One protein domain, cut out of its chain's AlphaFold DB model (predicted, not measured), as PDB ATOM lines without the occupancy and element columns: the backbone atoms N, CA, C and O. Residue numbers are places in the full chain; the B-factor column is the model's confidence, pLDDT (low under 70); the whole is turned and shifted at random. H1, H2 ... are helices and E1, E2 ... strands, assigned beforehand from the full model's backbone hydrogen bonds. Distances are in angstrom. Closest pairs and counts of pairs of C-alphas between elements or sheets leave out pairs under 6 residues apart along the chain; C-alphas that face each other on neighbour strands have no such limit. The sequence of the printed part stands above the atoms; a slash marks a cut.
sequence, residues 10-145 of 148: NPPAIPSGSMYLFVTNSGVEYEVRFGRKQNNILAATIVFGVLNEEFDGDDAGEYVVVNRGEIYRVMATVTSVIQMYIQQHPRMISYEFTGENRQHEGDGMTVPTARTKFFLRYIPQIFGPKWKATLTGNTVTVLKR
ATOM      1  N   ASN A  10      43.845  31.953 -48.457       97.25
ATOM      2  CA  ASN A  10      44.483  32.950 -49.304       97.25
ATOM      3  C   ASN A  10      44.249  34.332 -48.661       97.25
ATOM      4  O   ASN A  10      43.139  34.868 -48.753       97.25
ATOM      5  N   PRO A  11      45.243  34.889 -47.941       95.88
ATOM      6  CA  PRO A  11      45.114  36.195 -47.305       95.88
ATOM      7  C   PRO A  11      45.114  37.324 -48.350       95.88
ATOM      8  O   PRO A  11      45.523  37.111 -49.495       95.88
ATOM      9  N   PRO A  12      44.715  38.545 -47.961       94.06
ATOM     10  CA  PRO A  12      44.845  39.704 -48.832       94.06
ATOM     11  C   PRO A  12      46.312  39.974 -49.197       94.06
ATOM     12  O   PRO A  12      47.227  39.672 -48.430       94.06
ATOM     13  N   ALA A  13      46.532  40.632 -50.338       91.62
ATOM     14  CA  ALA A  13      47.871  40.983 -50.826       91.62
ATOM     15  C   ALA A  13      48.664  41.900 -49.874       91.62
ATOM     16  O   ALA A  13      49.891  41.938 -49.926       91.62
ATOM     17  N   ILE A  14      47.969  42.636 -49.001       90.00
ATOM     18  CA  ILE A  14      48.568  43.482 -47.966       90.00
ATOM     19  C   ILE A  14      48.006  43.112 -46.585       90.00
ATOM     20  O   ILE A  14      46.817  42.802 -46.490       90.00
ATOM     21  N   PRO A  15      48.792  43.218 -45.493       82.06
ATOM     22  CA  PRO A  15      48.329  42.867 -44.144       82.06
ATOM     23  C   PRO A  15      47.116  43.661 -43.643       82.06
ATOM     24  O   PRO A  15      46.392  43.198 -42.777       82.06
ATOM     25  N   SER A  16      46.880  44.867 -44.161       79.94
ATOM     26  CA  SER A  16      45.705  45.675 -43.803       79.94
ATOM     27  C   SER A  16      44.472  45.375 -44.658       79.94
ATOM     28  O   SER A  16      43.465  46.074 -44.551       79.94
ATOM     29  N   GLY A  17      44.563  44.410 -45.575       89.88
ATOM     30  CA  GLY A  17      43.459  44.052 -46.449       89.88
ATOM     31  C   GLY A  17      42.305  43.418 -45.676       89.88
ATOM     32  O   GLY A  17      42.474  42.828 -44.610       89.88
ATOM     33  N   SER A  18      41.105  43.560 -46.225       92.00
ATOM     34  CA  SER A  18      39.858  43.172 -45.570       92.00
ATOM     35  C   SER A  18      39.226  41.903 -46.128       92.00
ATOM     36  O   SER A  18      38.168  41.528 -45.642       92.00
ATOM     37  N   MET A  19      39.819  41.256 -47.130       95.81
ATOM     38  CA  MET A  19      39.219  40.119 -47.830       95.81
ATOM     39  C   MET A  19      40.144  38.910 -47.780       95.81
ATOM     40  O   MET A  19      41.316  39.005 -48.136       95.81
ATOM     41  N   TYR A  20      39.588  37.784 -47.348       97.31
ATOM     42  CA  TYR A  20      40.252  36.492 -47.264       97.31
ATOM     43  C   TYR A  20      39.449  35.475 -48.055       97.31
ATOM     44  O   TYR A  20      38.223  35.451 -47.942       97.31
ATOM     45  N   LEU A  21      40.142  34.626 -48.806       97.06
ATOM     46  CA  LEU A  21      39.520  33.628 -49.669       97.06
ATOM     47  C   LEU A  21      39.960  32.224 -49.265       97.06
ATOM     48  O   LEU A  21      41.088  32.023 -48.813       97.06
ATOM     49  N   PHE A  22      39.093  31.237 -49.447       96.69
ATOM     50  CA  PHE A  22      39.461  29.824 -49.376       96.69
ATOM     51  C   PHE A  22      38.501  28.989 -50.221       96.69
ATOM     52  O   PHE A  22      37.379  29.406 -50.491       96.69
ATOM     53  N   VAL A  23      38.946  27.801 -50.624       95.19
ATOM     54  CA  VAL A  23      38.156  26.874 -51.442       95.19
ATOM     55  C   VAL A  23      38.008  25.558 -50.687       95.19
ATOM     56  O   VAL A  23      38.984  25.062 -50.113       95.19
ATOM     57  N   THR A  24      36.792  25.015 -50.635       93.31
ATOM     58  CA  THR A  24      36.527  23.709 -50.006       93.31
ATOM     59  C   THR A  24      36.975  22.548 -50.893       93.31
ATOM     60  O   THR A  24      37.300  22.738 -52.065       93.31
ATOM     61  N   ASN A  25      36.955  21.311 -50.379       90.94
ATOM     62  CA  ASN A  25      37.286  20.149 -51.213       90.94
ATOM     63  C   ASN A  25      36.234  19.926 -52.313       90.94
ATOM     64  O   ASN A  25      36.533  19.324 -53.341       90.94
ATOM     65  N   SER A  26      35.006  20.403 -52.092       89.12
ATOM     66  CA  SER A  26      33.910  20.334 -53.058       89.12
ATOM     67  C   SER A  26      33.894  21.478 -54.082       89.12
ATOM     68  O   SER A  26      32.973  21.525 -54.898       89.12
ATOM     69  N   GLY A  27      34.895  22.368 -54.057       89.56
ATOM     70  CA  GLY A  27      35.048  23.461 -55.022       89.56
ATOM     71  C   GLY A  27      34.233  24.719 -54.709       89.56
ATOM     72  O   GLY A  27      34.130  25.592 -55.565       89.56
ATOM     73  N   VAL A  28      33.660  24.829 -53.505       88.56
ATOM     74  CA  VAL A  28      32.939  26.041 -53.096       88.56
ATOM     75  C   VAL A  28      33.955  27.107 -52.701       88.56
ATOM     76  O   VAL A  28      34.785  26.891 -51.812       88.56
ATOM     77  N   GLU A  29      33.882  28.251 -53.367       91.50
ATOM     78  CA  GLU A  29      34.750  29.400 -53.158       91.50
ATOM     79  C   GLU A  29      34.116  30.326 -52.129       91.50
ATOM     80  O   GLU A  29      33.052  30.899 -52.355       91.50
ATOM     81  N   TYR A  30      34.765  30.467 -50.979       92.06
ATOM     82  CA  TYR A  30      34.302  31.310 -49.888       92.06
ATOM     83  C   TYR A  30      35.098  32.602 -49.812       92.06
ATOM     84  O   TYR A  30      36.324  32.612 -49.958       92.06
ATOM     85  N   GLU A  31      34.400  33.665 -49.431       94.12
ATOM     86  CA  GLU A  31      34.997  34.930 -49.028       94.12
ATOM     87  C   GLU A  31      34.608  35.315 -47.595       94.12
ATOM     88  O   GLU A  31      33.473  35.142 -47.141       94.12
ATOM     89  N   VAL A  32      35.575  35.878 -46.870       94.88
ATOM     90  CA  VAL A  32      35.364  36.511 -45.565       94.88
ATOM     91  C   VAL A  32      35.844  37.950 -45.655       94.88
ATOM     92  O   VAL A  32      37.036  38.206 -45.855       94.88
ATOM     93  N   ARG A  33      34.910  38.893 -45.514       95.19
ATOM     94  CA  ARG A  33      35.152  40.331 -45.649       95.19
ATOM     95  C   ARG A  33      35.006  41.067 -44.320       95.19
ATOM     96  O   ARG A  33      34.069  40.822 -43.566       95.19
ATOM     97  N   PHE A  34      35.901  42.019 -44.069       95.19
ATOM     98  CA  PHE A  34      35.910  42.889 -42.891       95.19
ATOM     99  C   PHE A  34      35.660  44.352 -43.290       95.19
ATOM    100  O   PHE A  34      36.557  45.047 -43.767       95.19
ATOM    101  N   GLY A  35      34.442  44.849 -43.092       92.12
ATOM    102  CA  GLY A  35      34.081  46.243 -43.368       92.12
ATOM    103  C   GLY A  35      34.272  47.127 -42.138       92.12
ATOM    104  O   GLY A  35      33.653  46.874 -41.110       92.12
ATOM    105  N   ARG A  36      35.085  48.188 -42.210       89.12
ATOM    106  CA  ARG A  36      35.189  49.162 -41.105       89.12
ATOM    107  C   ARG A  36      33.947  50.047 -41.069       89.12
ATOM    108  O   ARG A  36      33.512  50.540 -42.109       89.12
ATOM    109  N   LYS A  37      33.395  50.298 -39.881       84.44
ATOM    110  CA  LYS A  37      32.267  51.227 -39.743       84.44
ATOM    111  C   LYS A  37      32.736  52.668 -39.951       84.44
ATOM    112  O   LYS A  37      33.695  53.098 -39.319       84.44
ATOM    113  N   GLN A  38      32.015  53.433 -40.778       78.06
ATOM    114  CA  GLN A  38      32.330  54.846 -41.052       78.06
ATOM    115  C   GLN A  38      32.390  55.684 -39.765       78.06
ATOM    116  O   GLN A  38      33.333  56.440 -39.557       78.06
ATOM    117  N   ASN A  39      31.430  55.473 -38.860       82.25
ATOM    118  CA  ASN A  39      31.307  56.244 -37.618       82.25
ATOM    119  C   ASN A  39      32.148  55.678 -36.460       82.25
ATOM    120  O   ASN A  39      32.203  56.273 -35.389       82.25
ATOM    121  N   ASN A  40      32.781  54.514 -36.644       83.56
ATOM    122  CA  ASN A  40      33.676  53.919 -35.657       83.56
ATOM    123  C   ASN A  40      34.728  53.065 -36.367       83.56
ATOM    124  O   ASN A  40      34.548  51.866 -36.579       83.56
ATOM    125  N   ILE A  41      35.862  53.684 -36.688       84.94
ATOM    126  CA  ILE A  41      36.957  53.008 -37.388       84.94
ATOM    127  C   ILE A  41      37.561  51.850 -36.581       84.94
ATOM    128  O   ILE A  41      38.267  51.027 -37.157       84.94
ATOM    129  N   LEU A  42      37.329  51.784 -35.265       91.69
ATOM    130  CA  LEU A  42      37.787  50.701 -34.389       91.69
ATOM    131  C   LEU A  42      36.770  49.547 -34.302       91.69
ATOM    132  O   LEU A  42      36.991  48.592 -33.554       91.69
ATOM    133  N   ALA A  43      35.671  49.623 -35.060       93.38
ATOM    134  CA  ALA A  43      34.671  48.576 -35.212       93.38
ATOM    135  C   ALA A  43      34.656  48.029 -36.646       93.38
ATOM    136  O   ALA A  43      34.747  48.790 -37.616       93.38
ATOM    137  N   ALA A  44      34.527  46.708 -36.779       94.69
ATOM    138  CA  ALA A  44      34.404  46.041 -38.072       94.69
ATOM    139  C   ALA A  44      33.167  45.144 -38.133       94.69
ATOM    140  O   ALA A  44      32.848  44.448 -37.174       94.69
ATOM    141  N   THR A  45      32.513  45.121 -39.284       94.69
ATOM    142  CA  THR A  45      31.501  44.132 -39.643       94.69
ATOM    143  C   THR A  45      32.170  42.988 -40.395       94.69
ATOM    144  O   THR A  45      33.000  43.228 -41.270       94.69
ATOM    145  N   ILE A  46      31.805  41.754 -40.066       94.88
ATOM    146  CA  ILE A  46      32.267  40.534 -40.716       94.88
ATOM    147  C   ILE A  46      31.147  40.036 -41.630       94.88
ATOM    148  O   ILE A  46      30.027  39.807 -41.171       94.88
ATOM    149  N   VAL A  47      31.455  39.872 -42.913       90.88
ATOM    150  CA  VAL A  47      30.536  39.367 -43.938       90.88
ATOM    151  C   VAL A  47      31.104  38.074 -44.510       90.88
ATOM    152  O   VAL A  47      32.295  37.998 -44.812       90.88
ATOM    153  N   PHE A  48      30.248  37.062 -44.641       87.75
ATOM    154  CA  PHE A  48      30.585  35.766 -45.225       87.75
ATOM    155  C   PHE A  48      29.826  35.619 -46.533       87.75
ATOM    156  O   PHE A  48      28.603  35.748 -46.524       87.75
ATOM    157  N   GLY A  49      30.541  35.327 -47.611       84.81
ATOM    158  CA  GLY A  49      29.964  35.110 -48.931       84.81
ATOM    159  C   GLY A  49      30.513  33.849 -49.584       84.81
ATOM    160  O   GLY A  49      31.499  33.261 -49.123       84.81
ATOM    161  N   VAL A  50      29.851  33.449 -50.660       85.25
ATOM    162  CA  VAL A  50      30.321  32.445 -51.612       85.25
ATOM    163  C   VAL A  50      30.397  33.101 -52.983       85.25
ATOM    164  O   VAL A  50      29.571  33.955 -53.283       85.25
ATOM    165  N   LEU A  51      31.414  32.756 -53.770       81.75
ATOM    166  CA  LEU A  51      31.709  33.419 -55.046       81.75
ATOM    167  C   LEU A  51      31.264  32.615 -56.273       81.75
ATOM    168  O   LEU A  51      31.344  33.126 -57.386       81.75
ATOM    169  N   ASN A  52      30.840  31.358 -56.115       81.19
ATOM    170  CA  ASN A  52      30.391  30.576 -57.264       81.19
ATOM    171  C   ASN A  52      29.061  31.141 -57.798       81.19
ATOM    172  O   ASN A  52      28.115  31.320 -57.034       81.19
ATOM    173  N   GLU A  53      28.973  31.326 -59.119       64.62
ATOM    174  CA  GLU A  53      27.795  31.887 -59.806       64.62
ATOM    175  C   GLU A  53      26.496  31.105 -59.531       64.62
ATOM    176  O   GLU A  53      25.404  31.666 -59.580       64.62
ATOM    177  N   GLU A  54      26.603  29.818 -59.168       65.00
ATOM    178  CA  GLU A  54      25.466  28.979 -58.754       65.00
ATOM    179  C   GLU A  54      24.723  29.509 -57.510       65.00
ATOM    180  O   GLU A  54      23.636  29.029 -57.193       65.00
ATOM    181  N   PHE A  55      25.291  30.505 -56.819       64.44
ATOM    182  CA  PHE A  55      24.716  31.165 -55.648       64.44
ATOM    183  C   PHE A  55      24.338  32.643 -55.881       64.44
ATOM    184  O   PHE A  55      23.853  33.274 -54.944       64.44
ATOM    185  N   ASP A  56      24.537  33.189 -57.089       55.34
ATOM    186  CA  ASP A  56      24.429  34.634 -57.403       55.34
ATOM    187  C   ASP A  56      23.051  35.068 -57.966       55.34
ATOM    188  O   ASP A  56      22.864  36.223 -58.351       55.34
ATOM    189  N   GLY A  57      22.065  34.163 -58.047       52.50
ATOM    190  CA  GLY A  57      20.754  34.434 -58.661       52.50
ATOM    191  C   GLY A  57      19.638  34.826 -57.681       52.50
ATOM    192  O   GLY A  57      19.510  34.232 -56.612       52.50
ATOM    193  N   ASP A  58      18.745  35.735 -58.102       49.31
ATOM    194  CA  ASP A  58      17.459  36.050 -57.438       49.31
ATOM    195  C   ASP A  58      16.527  34.814 -57.299       49.31
ATOM    196  O   ASP A  58      15.591  34.821 -56.498       49.31
ATOM    197  N   ASP A  59      16.825  33.721 -58.017       44.59
ATOM    198  CA  ASP A  59      16.197  32.395 -57.895       44.59
ATOM    199  C   ASP A  59      16.813  31.510 -56.785       44.59
ATOM    200  O   ASP A  59      16.368  30.382 -56.563       44.59
ATOM    201  N   ALA A  60      17.773  32.012 -55.996       44.69
ATOM    202  CA  ALA A  60      18.283  31.347 -54.786       44.69
ATOM    203  C   ALA A  60      17.249  31.292 -53.633       44.69
ATOM    204  O   ALA A  60      17.594  31.019 -52.478       44.69
ATOM    205  N   GLY A  61      15.968  31.539 -53.936       40.59
ATOM    206  CA  GLY A  61      14.832  31.376 -53.033       40.59
ATOM    207  C   GLY A  61      14.649  29.941 -52.534       40.59
ATOM    208  O   GLY A  61      14.039  29.740 -51.485       40.59
ATOM    209  N   GLU A  62      15.241  28.950 -53.207       36.09
ATOM    210  CA  GLU A  62      15.153  27.554 -52.801       36.09
ATOM    211  C   GLU A  62      16.492  26.804 -52.928       36.09
ATOM    212  O   GLU A  62      16.965  26.447 -53.999       36.09
ATOM    213  N   TYR A  63      17.073  26.499 -51.765       47.34
ATOM    214  CA  TYR A  63      17.941  25.339 -51.540       47.34
ATOM    215  C   TYR A  63      19.219  25.185 -52.373       47.34
ATOM    216  O   TYR A  63      19.547  24.058 -52.747       47.34
ATOM    217  N   VAL A  64      20.065  26.209 -52.511       47.81
ATOM    218  CA  VAL A  64      21.477  25.862 -52.735       47.81
ATOM    219  C   VAL A  64      22.072  25.431 -51.397       47.81
ATOM    220  O   VAL A  64      22.382  26.228 -50.506       47.81
ATOM    221  N   VAL A  65      22.146  24.115 -51.196       51.78
ATOM    222  CA  VAL A  65      22.813  23.513 -50.042       51.78
ATOM    223  C   VAL A  65      24.312  23.779 -50.194       51.78
ATOM    224  O   VAL A  65      25.067  22.943 -50.677       51.78
ATOM    225  N   VAL A  66      24.761  24.955 -49.746       58.47
ATOM    226  CA  VAL A  66      26.194  25.302 -49.661       58.47
ATOM    227  C   VAL A  66      26.933  24.300 -48.757       58.47
ATOM    228  O   VAL A  66      28.124  24.040 -48.894       58.47
ATOM    229  N   ASN A  67      26.212  23.704 -47.802       64.56
ATOM    230  CA  ASN A  67      26.768  22.733 -46.874       64.56
ATOM    231  C   ASN A  67      26.822  21.323 -47.481       64.56
ATOM    232  O   ASN A  67      25.965  20.485 -47.204       64.56
ATOM    233  N   ARG A  68      27.889  21.030 -48.225       72.00
ATOM    234  CA  ARG A  68      28.199  19.690 -48.759       72.00
ATOM    235  C   ARG A  68      28.818  18.747 -47.705       72.00
ATOM    236  O   ARG A  68      29.689  17.941 -48.007       72.00
ATOM    237  N   GLY A  69      28.404  18.880 -46.440       78.50
ATOM    238  CA  GLY A  69      28.955  18.146 -45.287       78.50
ATOM    239  C   GLY A  69      30.221  18.765 -44.680       78.50
ATOM    240  O   GLY A  69      30.779  18.234 -43.723       78.50
ATOM    241  N   GLU A  70      30.663  19.911 -45.196       85.88
ATOM    242  CA  GLU A  70      31.950  20.534 -44.859       85.88
ATOM    243  C   GLU A  70      31.835  21.678 -43.835       85.88
ATOM    244  O   GLU A  70      32.840  22.307 -43.496       85.88
ATOM    245  N   ILE A  71      30.632  21.951 -43.313       86.12
ATOM    246  CA  ILE A  71      30.345  23.146 -42.500       86.12
ATOM    247  C   ILE A  71      31.272  23.332 -41.295       86.12
ATOM    248  O   ILE A  71      31.669  24.454 -40.992       86.12
ATOM    249  N   TYR A  72      31.664  22.256 -40.610       89.25
ATOM    250  CA  TYR A  72      32.559  22.365 -39.456       89.25
ATOM    251  C   TYR A  72      33.976  22.778 -39.868       89.25
ATOM    252  O   TYR A  72      34.607  23.579 -39.178       89.25
ATOM    253  N   ARG A  73      34.459  22.298 -41.022       92.56
ATOM    254  CA  ARG A  73      35.760  22.687 -41.579       92.56
ATOM    255  C   ARG A  73      35.734  24.106 -42.144       92.56
ATOM    256  O   ARG A  73      36.675  24.869 -41.928       92.56
ATOM    257  N   VAL A  74      34.624  24.496 -42.775       91.62
ATOM    258  CA  VAL A  74      34.355  25.889 -43.168       91.62
ATOM    259  C   VAL A  74      34.441  26.799 -41.941       91.62
ATOM    260  O   VAL A  74      35.190  27.771 -41.949       91.62
ATOM    261  N   MET A  75      33.785  26.443 -40.835       91.81
ATOM    262  CA  MET A  75      33.844  27.237 -39.605       91.81
ATOM    263  C   MET A  75      35.212  27.253 -38.925       91.81
ATOM    264  O   MET A  75      35.598  28.287 -38.376       91.81
ATOM    265  N   ALA A  76      35.962  26.148 -38.954       93.25
ATOM    266  CA  ALA A  76      37.347  26.123 -38.482       93.25
ATOM    267  C   ALA A  76      38.228  27.095 -39.290       93.25
ATOM    268  O   ALA A  76      39.045  27.830 -38.728       93.25
ATOM    269  N   THR A  77      37.995  27.165 -40.601       95.81
ATOM    270  CA  THR A  77      38.691  28.085 -41.511       95.81
ATOM    271  C   THR A  77      38.297  29.534 -41.250       95.81
ATOM    272  O   THR A  77      39.168  30.370 -41.037       95.81
ATOM    273  N   VAL A  78      36.998  29.824 -41.147       94.75
ATOM    274  CA  VAL A  78      36.478  31.152 -40.785       94.75
ATOM    275  C   VAL A  78      37.022  31.616 -39.430       94.75
ATOM    276  O   VAL A  78      37.435  32.763 -39.288       94.75
ATOM    277  N   THR A  79      37.082  30.721 -38.443       95.19
ATOM    278  CA  THR A  79      37.669  31.014 -37.127       95.19
ATOM    279  C   THR A  79      39.129  31.442 -37.259       95.19
ATOM    280  O   THR A  79      39.521  32.464 -36.696       95.19
ATOM    281  N   SER A  80      39.906  30.704 -38.055       96.25
ATOM    282  CA  SER A  80      41.316  31.001 -38.315       96.25
ATOM    283  C   SER A  80      41.487  32.344 -39.037       96.25
ATOM    284  O   SER A  80      42.302  33.161 -38.619       96.25
ATOM    285  N   VAL A  81      40.659  32.628 -40.048       97.00
ATOM    286  CA  VAL A  81      40.641  33.918 -40.760       97.00
ATOM    287  C   VAL A  81      40.384  35.088 -39.805       97.00
ATOM    288  O   VAL A  81      41.111  36.081 -39.827       97.00
ATOM    289  N   ILE A  82      39.378  34.985 -38.933       96.06
ATOM    290  CA  ILE A  82      39.058  36.065 -37.990       96.06
ATOM    291  C   ILE A  82      40.194  36.263 -36.983       96.06
ATOM    292  O   ILE A  82      40.549  37.399 -36.675       96.06
ATOM    293  N   GLN A  83      40.811  35.182 -36.507       95.75
ATOM    294  CA  GLN A  83      41.976  35.269 -35.626       95.75
ATOM    295  C   GLN A  83      43.174  35.938 -36.317       95.75
ATOM    296  O   GLN A  83      43.810  36.796 -35.702       95.75
ATOM    297  N   MET A  84      43.443  35.625 -37.591       95.44
ATOM    298  CA  MET A  84      44.462  36.316 -38.394       95.44
ATOM    299  C   MET A  84      44.167  37.817 -38.492       95.44
ATOM    300  O   MET A  84      45.044  38.640 -38.222       95.44
ATOM    301  N   TYR A  85      42.918  38.185 -38.795       95.69
ATOM    302  CA  TYR A  85      42.515  39.587 -38.888       95.69
ATOM    303  C   TYR A  85      42.682  40.331 -37.553       95.69
ATOM    304  O   TYR A  85      43.249  41.424 -37.529       95.69
ATOM    305  N   ILE A  86      42.261  39.732 -36.430       94.12
ATOM    306  CA  ILE A  86      42.415  40.310 -35.081       94.12
ATOM    307  C   ILE A  86      43.892  40.561 -34.747       94.12
ATOM    308  O   ILE A  86      44.215  41.600 -34.168       94.12
ATOM    309  N   GLN A  87      44.787  39.635 -35.107       93.62
ATOM    310  CA  GLN A  87      46.229  39.775 -34.866       93.62
ATOM    311  C   GLN A  87      46.837  40.934 -35.663       93.62
ATOM    312  O   GLN A  87      47.651  41.685 -35.128       93.62
ATOM    313  N   GLN A  88      46.411  41.115 -36.913       94.12
ATOM    314  CA  GLN A  88      46.854  42.220 -37.767       94.12
ATOM    315  C   GLN A  88      46.252  43.573 -37.348       94.12
ATOM    316  O   GLN A  88      46.845  44.620 -37.604       94.12
ATOM    317  N   HIS A  89      45.106  43.565 -36.656       92.69
ATOM    318  CA  HIS A  89      44.363  44.764 -36.262       92.69
ATOM    319  C   HIS A  89      44.147  44.846 -34.733       92.69
ATOM    320  O   HIS A  89      43.009  44.906 -34.254       92.69
ATOM    321  N   PRO A  90      45.218  44.936 -33.917       92.19
ATOM    322  CA  PRO A  90      45.132  44.823 -32.452       92.19
ATOM    323  C   PRO A  90      44.375  45.975 -31.764       92.19
ATOM    324  O   PRO A  90      43.974  45.851 -30.599       92.19
ATOM    325  N   ARG A  91      44.191  47.099 -32.474       92.19
ATOM    326  CA  ARG A  91      43.477  48.301 -32.006       92.19
ATOM    327  C   ARG A  91      41.957  48.209 -32.153       92.19
ATOM    328  O   ARG A  91      41.264  49.079 -31.637       92.19
ATOM    329  N   MET A  92      41.438  47.191 -32.837       93.38
ATOM    330  CA  MET A  92      39.994  46.992 -32.946       93.38
ATOM    331  C   MET A  92      39.388  46.726 -31.566       93.38
ATOM    332  O   MET A  92      39.970  46.010 -30.744       93.38
ATOM    333  N   ILE A  93      38.218  47.311 -31.323       94.69
ATOM    334  CA  ILE A  93      37.489  47.217 -30.051       94.69
ATOM    335  C   ILE A  93      36.159  46.480 -30.195       94.69
ATOM    336  O   ILE A  93      35.635  45.989 -29.197       94.69
ATOM    337  N   SER A  94      35.628  46.386 -31.419       95.75
ATOM    338  CA  SER A  94      34.347  45.742 -31.701       95.75
ATOM    339  C   SER A  94      34.361  44.985 -33.022       95.75
ATOM    340  O   SER A  94      34.955  45.442 -34.004       95.75
ATOM    341  N   TYR A  95      33.642  43.868 -33.048       96.44
ATOM    342  CA  TYR A  95      33.302  43.128 -34.253       96.44
ATOM    343  C   TYR A  95      31.809  42.836 -34.282       96.44
ATOM    344  O   TYR A  95      31.222  42.520 -33.250       96.44
ATOM    345  N   GLU A  96      31.201  42.904 -35.456       95.31
ATOM    346  CA  GLU A  96      29.786  42.606 -35.647       95.31
ATOM    347  C   GLU A  96      29.589  41.598 -36.760       95.31
ATOM    348  O   GLU A  96      30.304  41.622 -37.758       95.31
ATOM    349  N   PHE A  97      28.599  40.730 -36.607       92.75
ATOM    350  CA  PHE A  97      28.142  39.892 -37.700       92.75
ATOM    351  C   PHE A  97      26.632  39.657 -37.592       92.75
ATOM    352  O   PHE A  97      26.066  39.609 -36.493       92.75
ATOM    353  N   THR A  98      26.009  39.458 -38.746       89.50
ATOM    354  CA  THR A  98      24.584  39.156 -38.889       89.50
ATOM    355  C   THR A  98      24.471  38.015 -39.886       89.50
ATOM    356  O   THR A  98      24.992  38.100 -40.996       89.50
ATOM    357  N   GLY A  99      23.854  36.907 -39.485       84.81
ATOM    358  CA  GLY A  99      23.598  35.799 -40.394       84.81
ATOM    359  C   GLY A  99      22.404  36.105 -41.290       84.81
ATOM    360  O   GLY A  99      21.360  36.510 -40.781       84.81
ATOM    361  N   GLU A 100      22.539  35.863 -42.591       82.19
ATOM    362  CA  GLU A 100      21.429  35.955 -43.547       82.19
ATOM    363  C   GLU A 100      20.196  35.190 -43.064       82.19
ATOM    364  O   GLU A 100      20.306  34.103 -42.486       82.19
ATOM    365  N   ASN A 101      19.032  35.786 -43.303       79.12
ATOM    366  CA  ASN A 101      17.740  35.203 -42.990       79.12
ATOM    367  C   ASN A 101      17.234  34.382 -44.172       79.12
ATOM    368  O   ASN A 101      17.307  34.812 -45.320       79.12
ATOM    369  N   ARG A 102      16.712  33.195 -43.869       74.69
ATOM    370  CA  ARG A 102      15.927  32.412 -44.823       74.69
ATOM    371  C   ARG A 102      14.450  32.731 -44.640       74.69
ATOM    372  O   ARG A 102      14.012  32.888 -43.506       74.69
ATOM    373  N   GLN A 103      13.676  32.702 -45.727       67.00
ATOM    374  CA  GLN A 103      12.258  33.109 -45.770       67.00
ATOM    375  C   GLN A 103      11.358  32.515 -44.658       67.00
ATOM    376  O   GLN A 103      10.341  33.105 -44.313       67.00
ATOM    377  N   HIS A 104      11.723  31.372 -44.067       71.31
ATOM    378  CA  HIS A 104      10.980  30.695 -42.995       71.31
ATOM    379  C   HIS A 104      11.534  30.921 -41.569       71.31
ATOM    380  O   HIS A 104      11.055  30.302 -40.621       71.31
ATOM    381  N   GLU A 105      12.545  31.775 -41.379       69.56
ATOM    382  CA  GLU A 105      13.200  32.022 -40.080       69.56
ATOM    383  C   GLU A 105      12.688  33.281 -39.353       69.56
ATOM    384  O   GLU A 105      13.268  33.702 -38.349       69.56
ATOM    385  N   GLY A 106      11.596  33.879 -39.838       76.44
ATOM    386  CA  GLY A 106      11.033  35.132 -39.327       76.44
ATOM    387  C   GLY A 106      11.518  36.350 -40.114       76.44
ATOM    388  O   GLY A 106      11.977  36.215 -41.241       76.44
ATOM    389  N   ASP A 107      11.439  37.540 -39.516       80.56
ATOM    390  CA  ASP A 107      11.745  38.817 -40.190       80.56
ATOM    391  C   ASP A 107      13.245  39.081 -40.435       80.56
ATOM    392  O   ASP A 107      13.605  40.071 -41.065       80.56
ATOM    393  N   GLY A 108      14.130  38.232 -39.904       76.50
ATOM    394  CA  GLY A 108      15.584  38.358 -40.054       76.50
ATOM    395  C   GLY A 108      16.228  39.493 -39.272       76.50
ATOM    396  O   GLY A 108      17.444  39.672 -39.358       76.50
ATOM    397  N   MET A 109      15.439  40.218 -38.485       80.12
ATOM    398  CA  MET A 109      15.838  41.436 -37.791       80.12
ATOM    399  C   MET A 109      15.671  41.295 -36.282       80.12
ATOM    400  O   MET A 109      16.608  41.572 -35.532       80.12
ATOM    401  N   THR A 110      14.503  40.842 -35.827       84.31
ATOM    402  CA  THR A 110      14.133  40.787 -34.406       84.31
ATOM    403  C   THR A 110      14.480  39.451 -33.757       84.31
ATOM    404  O   THR A 110      14.699  39.398 -32.546       84.31
ATOM    405  N   VAL A 111      14.602  38.384 -34.553       84.69
ATOM    406  CA  VAL A 111      14.929  37.035 -34.080       84.69
ATOM    407  C   VAL A 111      16.220  36.535 -34.739       84.69
ATOM    408  O   VAL A 111      16.398  36.687 -35.947       84.69
ATOM    409  N   PRO A 112      17.136  35.909 -33.976       86.31
ATOM    410  CA  PRO A 112      18.357  35.334 -34.531       86.31
ATOM    411  C   PRO A 112      18.089  34.143 -35.459       86.31
ATOM    412  O   PRO A 112      17.455  33.160 -35.057       86.31
ATOM    413  N   THR A 113      18.680  34.194 -36.653       88.75
ATOM    414  CA  THR A 113      18.649  33.126 -37.666       88.75
ATOM    415  C   THR A 113      19.455  31.903 -37.231       88.75
ATOM    416  O   THR A 113      20.255  31.961 -36.282       88.75
ATOM    417  N   ALA A 114      19.299  30.767 -37.925       85.31
ATOM    418  CA  ALA A 114      20.129  29.595 -37.654       85.31
ATOM    419  C   ALA A 114      21.618  29.895 -37.878       85.31
ATOM    420  O   ALA A 114      22.453  29.464 -37.078       85.31
ATOM    421  N   ARG A 115      21.954  30.686 -38.909       85.19
ATOM    422  CA  ARG A 115      23.336  31.097 -39.203       85.19
ATOM    423  C   ARG A 115      23.909  31.947 -38.066       85.19
ATOM    424  O   ARG A 115      25.018  31.668 -37.606       85.19
ATOM    425  N   THR A 116      23.127  32.892 -37.538       90.19
ATOM    426  CA  THR A 116      23.524  33.700 -36.377       90.19
ATOM    427  C   THR A 116      23.779  32.850 -35.141       90.19
ATOM    428  O   THR A 116      24.845  32.937 -34.525       90.19
ATOM    429  N   LYS A 117      22.842  31.959 -34.800       90.19
ATOM    430  CA  LYS A 117      22.986  31.052 -33.649       90.19
ATOM    431  C   LYS A 117      24.170  30.107 -33.799       90.19
ATOM    432  O   LYS A 117      24.833  29.803 -32.810       90.19
ATOM    433  N   PHE A 118      24.417  29.610 -35.007       89.12
ATOM    434  CA  PHE A 118      25.511  28.688 -35.268       89.12
ATOM    435  C   PHE A 118      26.859  29.369 -35.058       89.12
ATOM    436  O   PHE A 118      27.665  28.869 -34.276       89.12
ATOM    437  N   PHE A 119      27.070  30.542 -35.656       88.88
ATOM    438  CA  PHE A 119      28.311  31.291 -35.485       88.88
ATOM    439  C   PHE A 119      28.517  31.756 -34.036       88.88
ATOM    440  O   PHE A 119      29.638  31.701 -33.529       88.88
ATOM    441  N   LEU A 120      27.444  32.119 -33.319       91.31
ATOM    442  CA  LEU A 120      27.513  32.497 -31.902       91.31
ATOM    443  C   LEU A 120      28.225  31.433 -31.039       91.31
ATOM    444  O   LEU A 120      28.949  31.788 -30.108       91.31
ATOM    445  N   ARG A 121      28.099  30.141 -31.381       92.00
ATOM    446  CA  ARG A 121      28.773  29.027 -30.678       92.00
ATOM    447  C   ARG A 121      30.301  29.069 -30.795       92.00
ATOM    448  O   ARG A 121      30.981  28.520 -29.935       92.00
ATOM    449  N   TYR A 122      30.839  29.715 -31.828       92.75
ATOM    450  CA  TYR A 122      32.279  29.794 -32.097       92.75
ATOM    451  C   TYR A 122      32.932  31.038 -31.492       92.75
ATOM    452  O   TYR A 122      34.156  31.091 -31.391       92.75
ATOM    453  N   ILE A 123      32.151  32.020 -31.026       93.81
ATOM    454  CA  ILE A 123      32.683  33.271 -30.467       93.81
ATOM    455  C   ILE A 123      33.709  33.053 -29.342       93.81
ATOM    456  O   ILE A 123      34.769  33.682 -29.402       93.81
ATOM    457  N   PRO A 124      33.486  32.159 -28.356       92.94
ATOM    458  CA  PRO A 124      34.483  31.919 -27.314       92.94
ATOM    459  C   PRO A 124      35.820  31.407 -27.867       92.94
ATOM    460  O   PRO A 124      36.867  31.797 -27.362       92.94
ATOM    461  N   GLN A 125      35.789  30.581 -28.918       91.81
ATOM    462  CA  GLN A 125      36.991  30.055 -29.572       91.81
ATOM    463  C   GLN A 125      37.703  31.132 -30.402       91.81
ATOM    464  O   GLN A 125      38.928  31.217 -30.373       91.81
ATOM    465  N   ILE A 126      36.949  31.958 -31.130       94.81
ATOM    466  CA  ILE A 126      37.507  33.004 -31.994       94.81
ATOM    467  C   ILE A 126      38.185  34.092 -31.152       94.81
ATOM    468  O   ILE A 126      39.338  34.438 -31.394       94.81
ATOM    469  N   PHE A 127      37.468  34.628 -30.162       94.12
ATOM    470  CA  PHE A 127      37.864  35.853 -29.464       94.12
ATOM    471  C   PHE A 127      38.488  35.604 -28.085       94.12
ATOM    472  O   PHE A 127      39.286  36.411 -27.602       94.12
ATOM    473  N   GLY A 128      38.145  34.495 -27.428       92.75
ATOM    474  CA  GLY A 128      38.597  34.198 -26.073       92.75
ATOM    475  C   GLY A 128      37.961  35.085 -24.985       92.75
ATOM    476  O   GLY A 128      37.092  35.921 -25.245       92.75
ATOM    477  N   PRO A 129      38.402  34.936 -23.722       92.75
ATOM    478  CA  PRO A 129      37.728  35.509 -22.550       92.75
ATOM    479  C   PRO A 129      37.863  37.034 -22.420       92.75
ATOM    480  O   PRO A 129      37.139  37.654 -21.639       92.75
ATOM    481  N   LYS A 130      38.780  37.656 -23.175       91.81
ATOM    482  CA  LYS A 130      38.982  39.116 -23.188       91.81
ATOM    483  C   LYS A 130      37.881  39.865 -23.937       91.81
ATOM    484  O   LYS A 130      37.887  41.090 -23.938       91.81
ATOM    485  N   TRP A 131      36.946  39.155 -24.555       94.81
ATOM    486  CA  TRP A 131      35.851  39.738 -25.314       94.81
ATOM    487  C   TRP A 131      34.508  39.303 -24.727       94.81
ATOM    488  O   TRP A 131      34.407  38.336 -23.965       94.81
ATOM    489  N   LYS A 132      33.460  40.066 -25.020       95.31
ATOM    490  CA  LYS A 132      32.088  39.781 -24.609       95.31
ATOM    491  C   LYS A 132      31.184  39.884 -25.827       95.31
ATOM    492  O   LYS A 132      31.167  40.915 -26.488       95.31
ATOM    493  N   ALA A 133      30.438  38.818 -26.087       95.56
ATOM    494  CA  ALA A 133      29.418  38.785 -27.122       95.56
ATOM    495  C   ALA A 133      28.067  39.218 -26.548       95.56
ATOM    496  O   ALA A 133      27.704  38.816 -25.439       95.56
ATOM    497  N   THR A 134      27.314  39.986 -27.320       95.62
ATOM    498  CA  THR A 134      25.912  40.317 -27.068       95.62
ATOM    499  C   THR A 134      25.124  40.094 -28.343       95.62
ATOM    500  O   THR A 134      25.558  40.513 -29.412       95.62
ATOM    501  N   LEU A 135      23.974  39.437 -28.229       95.25
ATOM    502  CA  LEU A 135      23.040  39.242 -29.329       95.25
ATOM    503  C   LEU A 135      21.885  40.233 -29.172       95.25
ATOM    504  O   LEU A 135      21.229  40.251 -28.129       95.25
ATOM    505  N   THR A 136      21.637  41.042 -30.196       94.44
ATOM    506  CA  THR A 136      20.513  41.982 -30.257       94.44
ATOM    507  C   THR A 136      19.798  41.787 -31.582       94.44
ATOM    508  O   THR A 136      20.369  42.016 -32.649       94.44
ATOM    509  N   GLY A 137      18.556  41.306 -31.516       92.75
ATOM    510  CA  GLY A 137      17.847  40.836 -32.700       92.75
ATOM    511  C   GLY A 137      18.618  39.703 -33.381       92.75
ATOM    512  O   GLY A 137      18.958  38.703 -32.745       92.75
ATOM    513  N   ASN A 138      18.950  39.894 -34.656       92.25
ATOM    514  CA  ASN A 138      19.767  38.971 -35.446       92.25
ATOM    515  C   ASN A 138      21.266  39.338 -35.523       92.25
ATOM    516  O   ASN A 138      22.036  38.689 -36.228       92.25
ATOM    517  N   THR A 139      21.704  40.370 -34.804       94.00
ATOM    518  CA  THR A 139      23.093  40.846 -34.863       94.00
ATOM    519  C   THR A 139      23.844  40.477 -33.598       94.00
ATOM    520  O   THR A 139      23.380  40.735 -32.485       94.00
ATOM    521  N   VAL A 140      25.028  39.895 -33.760       95.69
ATOM    522  CA  VAL A 140      25.955  39.678 -32.651       95.69
ATOM    523  C   VAL A 140      27.034  40.741 -32.699       95.69
ATOM    524  O   VAL A 140      27.752  40.870 -33.689       95.69
ATOM    525  N   THR A 141      27.195  41.432 -31.580       96.12
ATOM    526  CA  THR A 141      28.271  42.389 -31.345       96.12
ATOM    527  C   THR A 141      29.250  41.791 -30.345       96.12
ATOM    528  O   THR A 141      28.854  41.304 -29.284       96.12
ATOM    529  N   VAL A 142      30.538  41.815 -30.667       96.75
ATOM    530  CA  VAL A 142      31.621  41.292 -29.834       96.75
ATOM    531  C   VAL A 142      32.536  42.440 -29.442       96.75
ATOM    532  O   VAL A 142      33.275  42.962 -30.269       96.75
ATOM    533  N   LEU A 143      32.500  42.819 -28.167       95.88
ATOM    534  CA  LEU A 143      33.245  43.951 -27.622       95.88
ATOM    535  C   LEU A 143      34.429  43.487 -26.783       95.88
ATOM    536  O   LEU A 143      34.319  42.554 -25.981       95.88
ATOM    537  N   LYS A 144      35.563  44.169 -26.928       92.56
ATOM    538  CA  LYS A 144      36.744  43.952 -26.091       92.56
ATOM    539  C   LYS A 144      36.450  44.441 -24.672       92.56
ATOM    540  O   LYS A 144      36.024  45.576 -24.470       92.56
ATOM    541  N   ARG A 145      36.677  43.597 -23.665       84.75
ATOM    542  CA  ARG A 145      36.501  43.974 -22.256       84.75
ATOM    543  C   ARG A 145      37.531  45.049 -21.899       84.75
ATOM    544  O   ARG A 145      38.724  44.838 -22.106       84.75
TER     545      ARG A 145
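This is residues 10 to 145 of the 148 residues of an uncharacterized protein of Flavobacteriales bacterium (UniProt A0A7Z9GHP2). A twisted sheet of six strands makes a curved wall, with the long helix H1 slanting over its E1 and E2 side and the short helix H2 over E6 on the same face, in two layers. The small helix H3 follows H2 and touches H1, and the unnamed residues 51 to 70 and 99 to 113 make long loops. The printed part has 136 residues in the order E1 E2 E3 H1 E4 H2 H3 E5 E6; the sheet is mixed, ordered E1 E2 E3 E4 E6 E5, and the class is mixed, helices and strands. It is compact, with a radius of gyration of the C-alphas of 15.1 A and spans of 40 by 36 by 27 A.

E1, residues 19 to 23, E2, residues 29 to 37, and E3, residues 40 to 50, form a meander, each strand the antiparallel neighbour of the one before. N 20 and O 32 are 3.0 A apart, and N 33 and O 47 2.9 A, both within hydrogen-bond range. E3 bends by 67 degrees at residue 43. E4, residues 94 to 98, is parallel to E3 at 32 degrees, with N 46 and O 96 at 2.8 A. E6, residues 139 to 144, is antiparallel to E4, with N 142 and O 95 at 2.8 A. E5, residues 131 to 136, forms a hairpin with E6, with N 134 and O 141 at 2.8 A. H1, residues 71 to 88, is on the sheet at a height of 8.8 A, over E2, slantwise at 37 degrees on the local plane; the closest C-alphas of the two are those of Val 32 and Val 78, 7.3 A apart. E3, H1 and E4 form a strand-helix-strand unit, two parallel neighbour strands with a helix between, its crossover right-handed. H2, residues 114 to 120, is on the same face at a height of 8.7 A, over E6 and along it at 5 degrees on the local plane. H3, residues 123 to 127, only grazes the sheet; residues 79 to 83 of H1 touch it, the closest C-alphas being those of Thr 79 and Ile 126, 5.5 A apart. E4, H2, H3 and E5 form a split unit, with E6 between its strands, its crossover right-handed. In H1, H2 and H3 every O i to N i+4 pair is within hydrogen-bond range.

E1 begins at C-alpha 19 (39.219, 40.119, -47.830). E3 is 27.0 A long, E2 and H1 25.7 A each. E6 ends at C-alpha 144 (36.744, 43.952, -26.091).

The C-alphas farthest apart are those of Asp 59 and Arg 145, 42.6 A. The printed part has no cut. The links E3 to H1 and E4 to H2 are long. Mean pLDDT of the printed part is 85.9; residues 53 to 67, 103 and 105 are under 70.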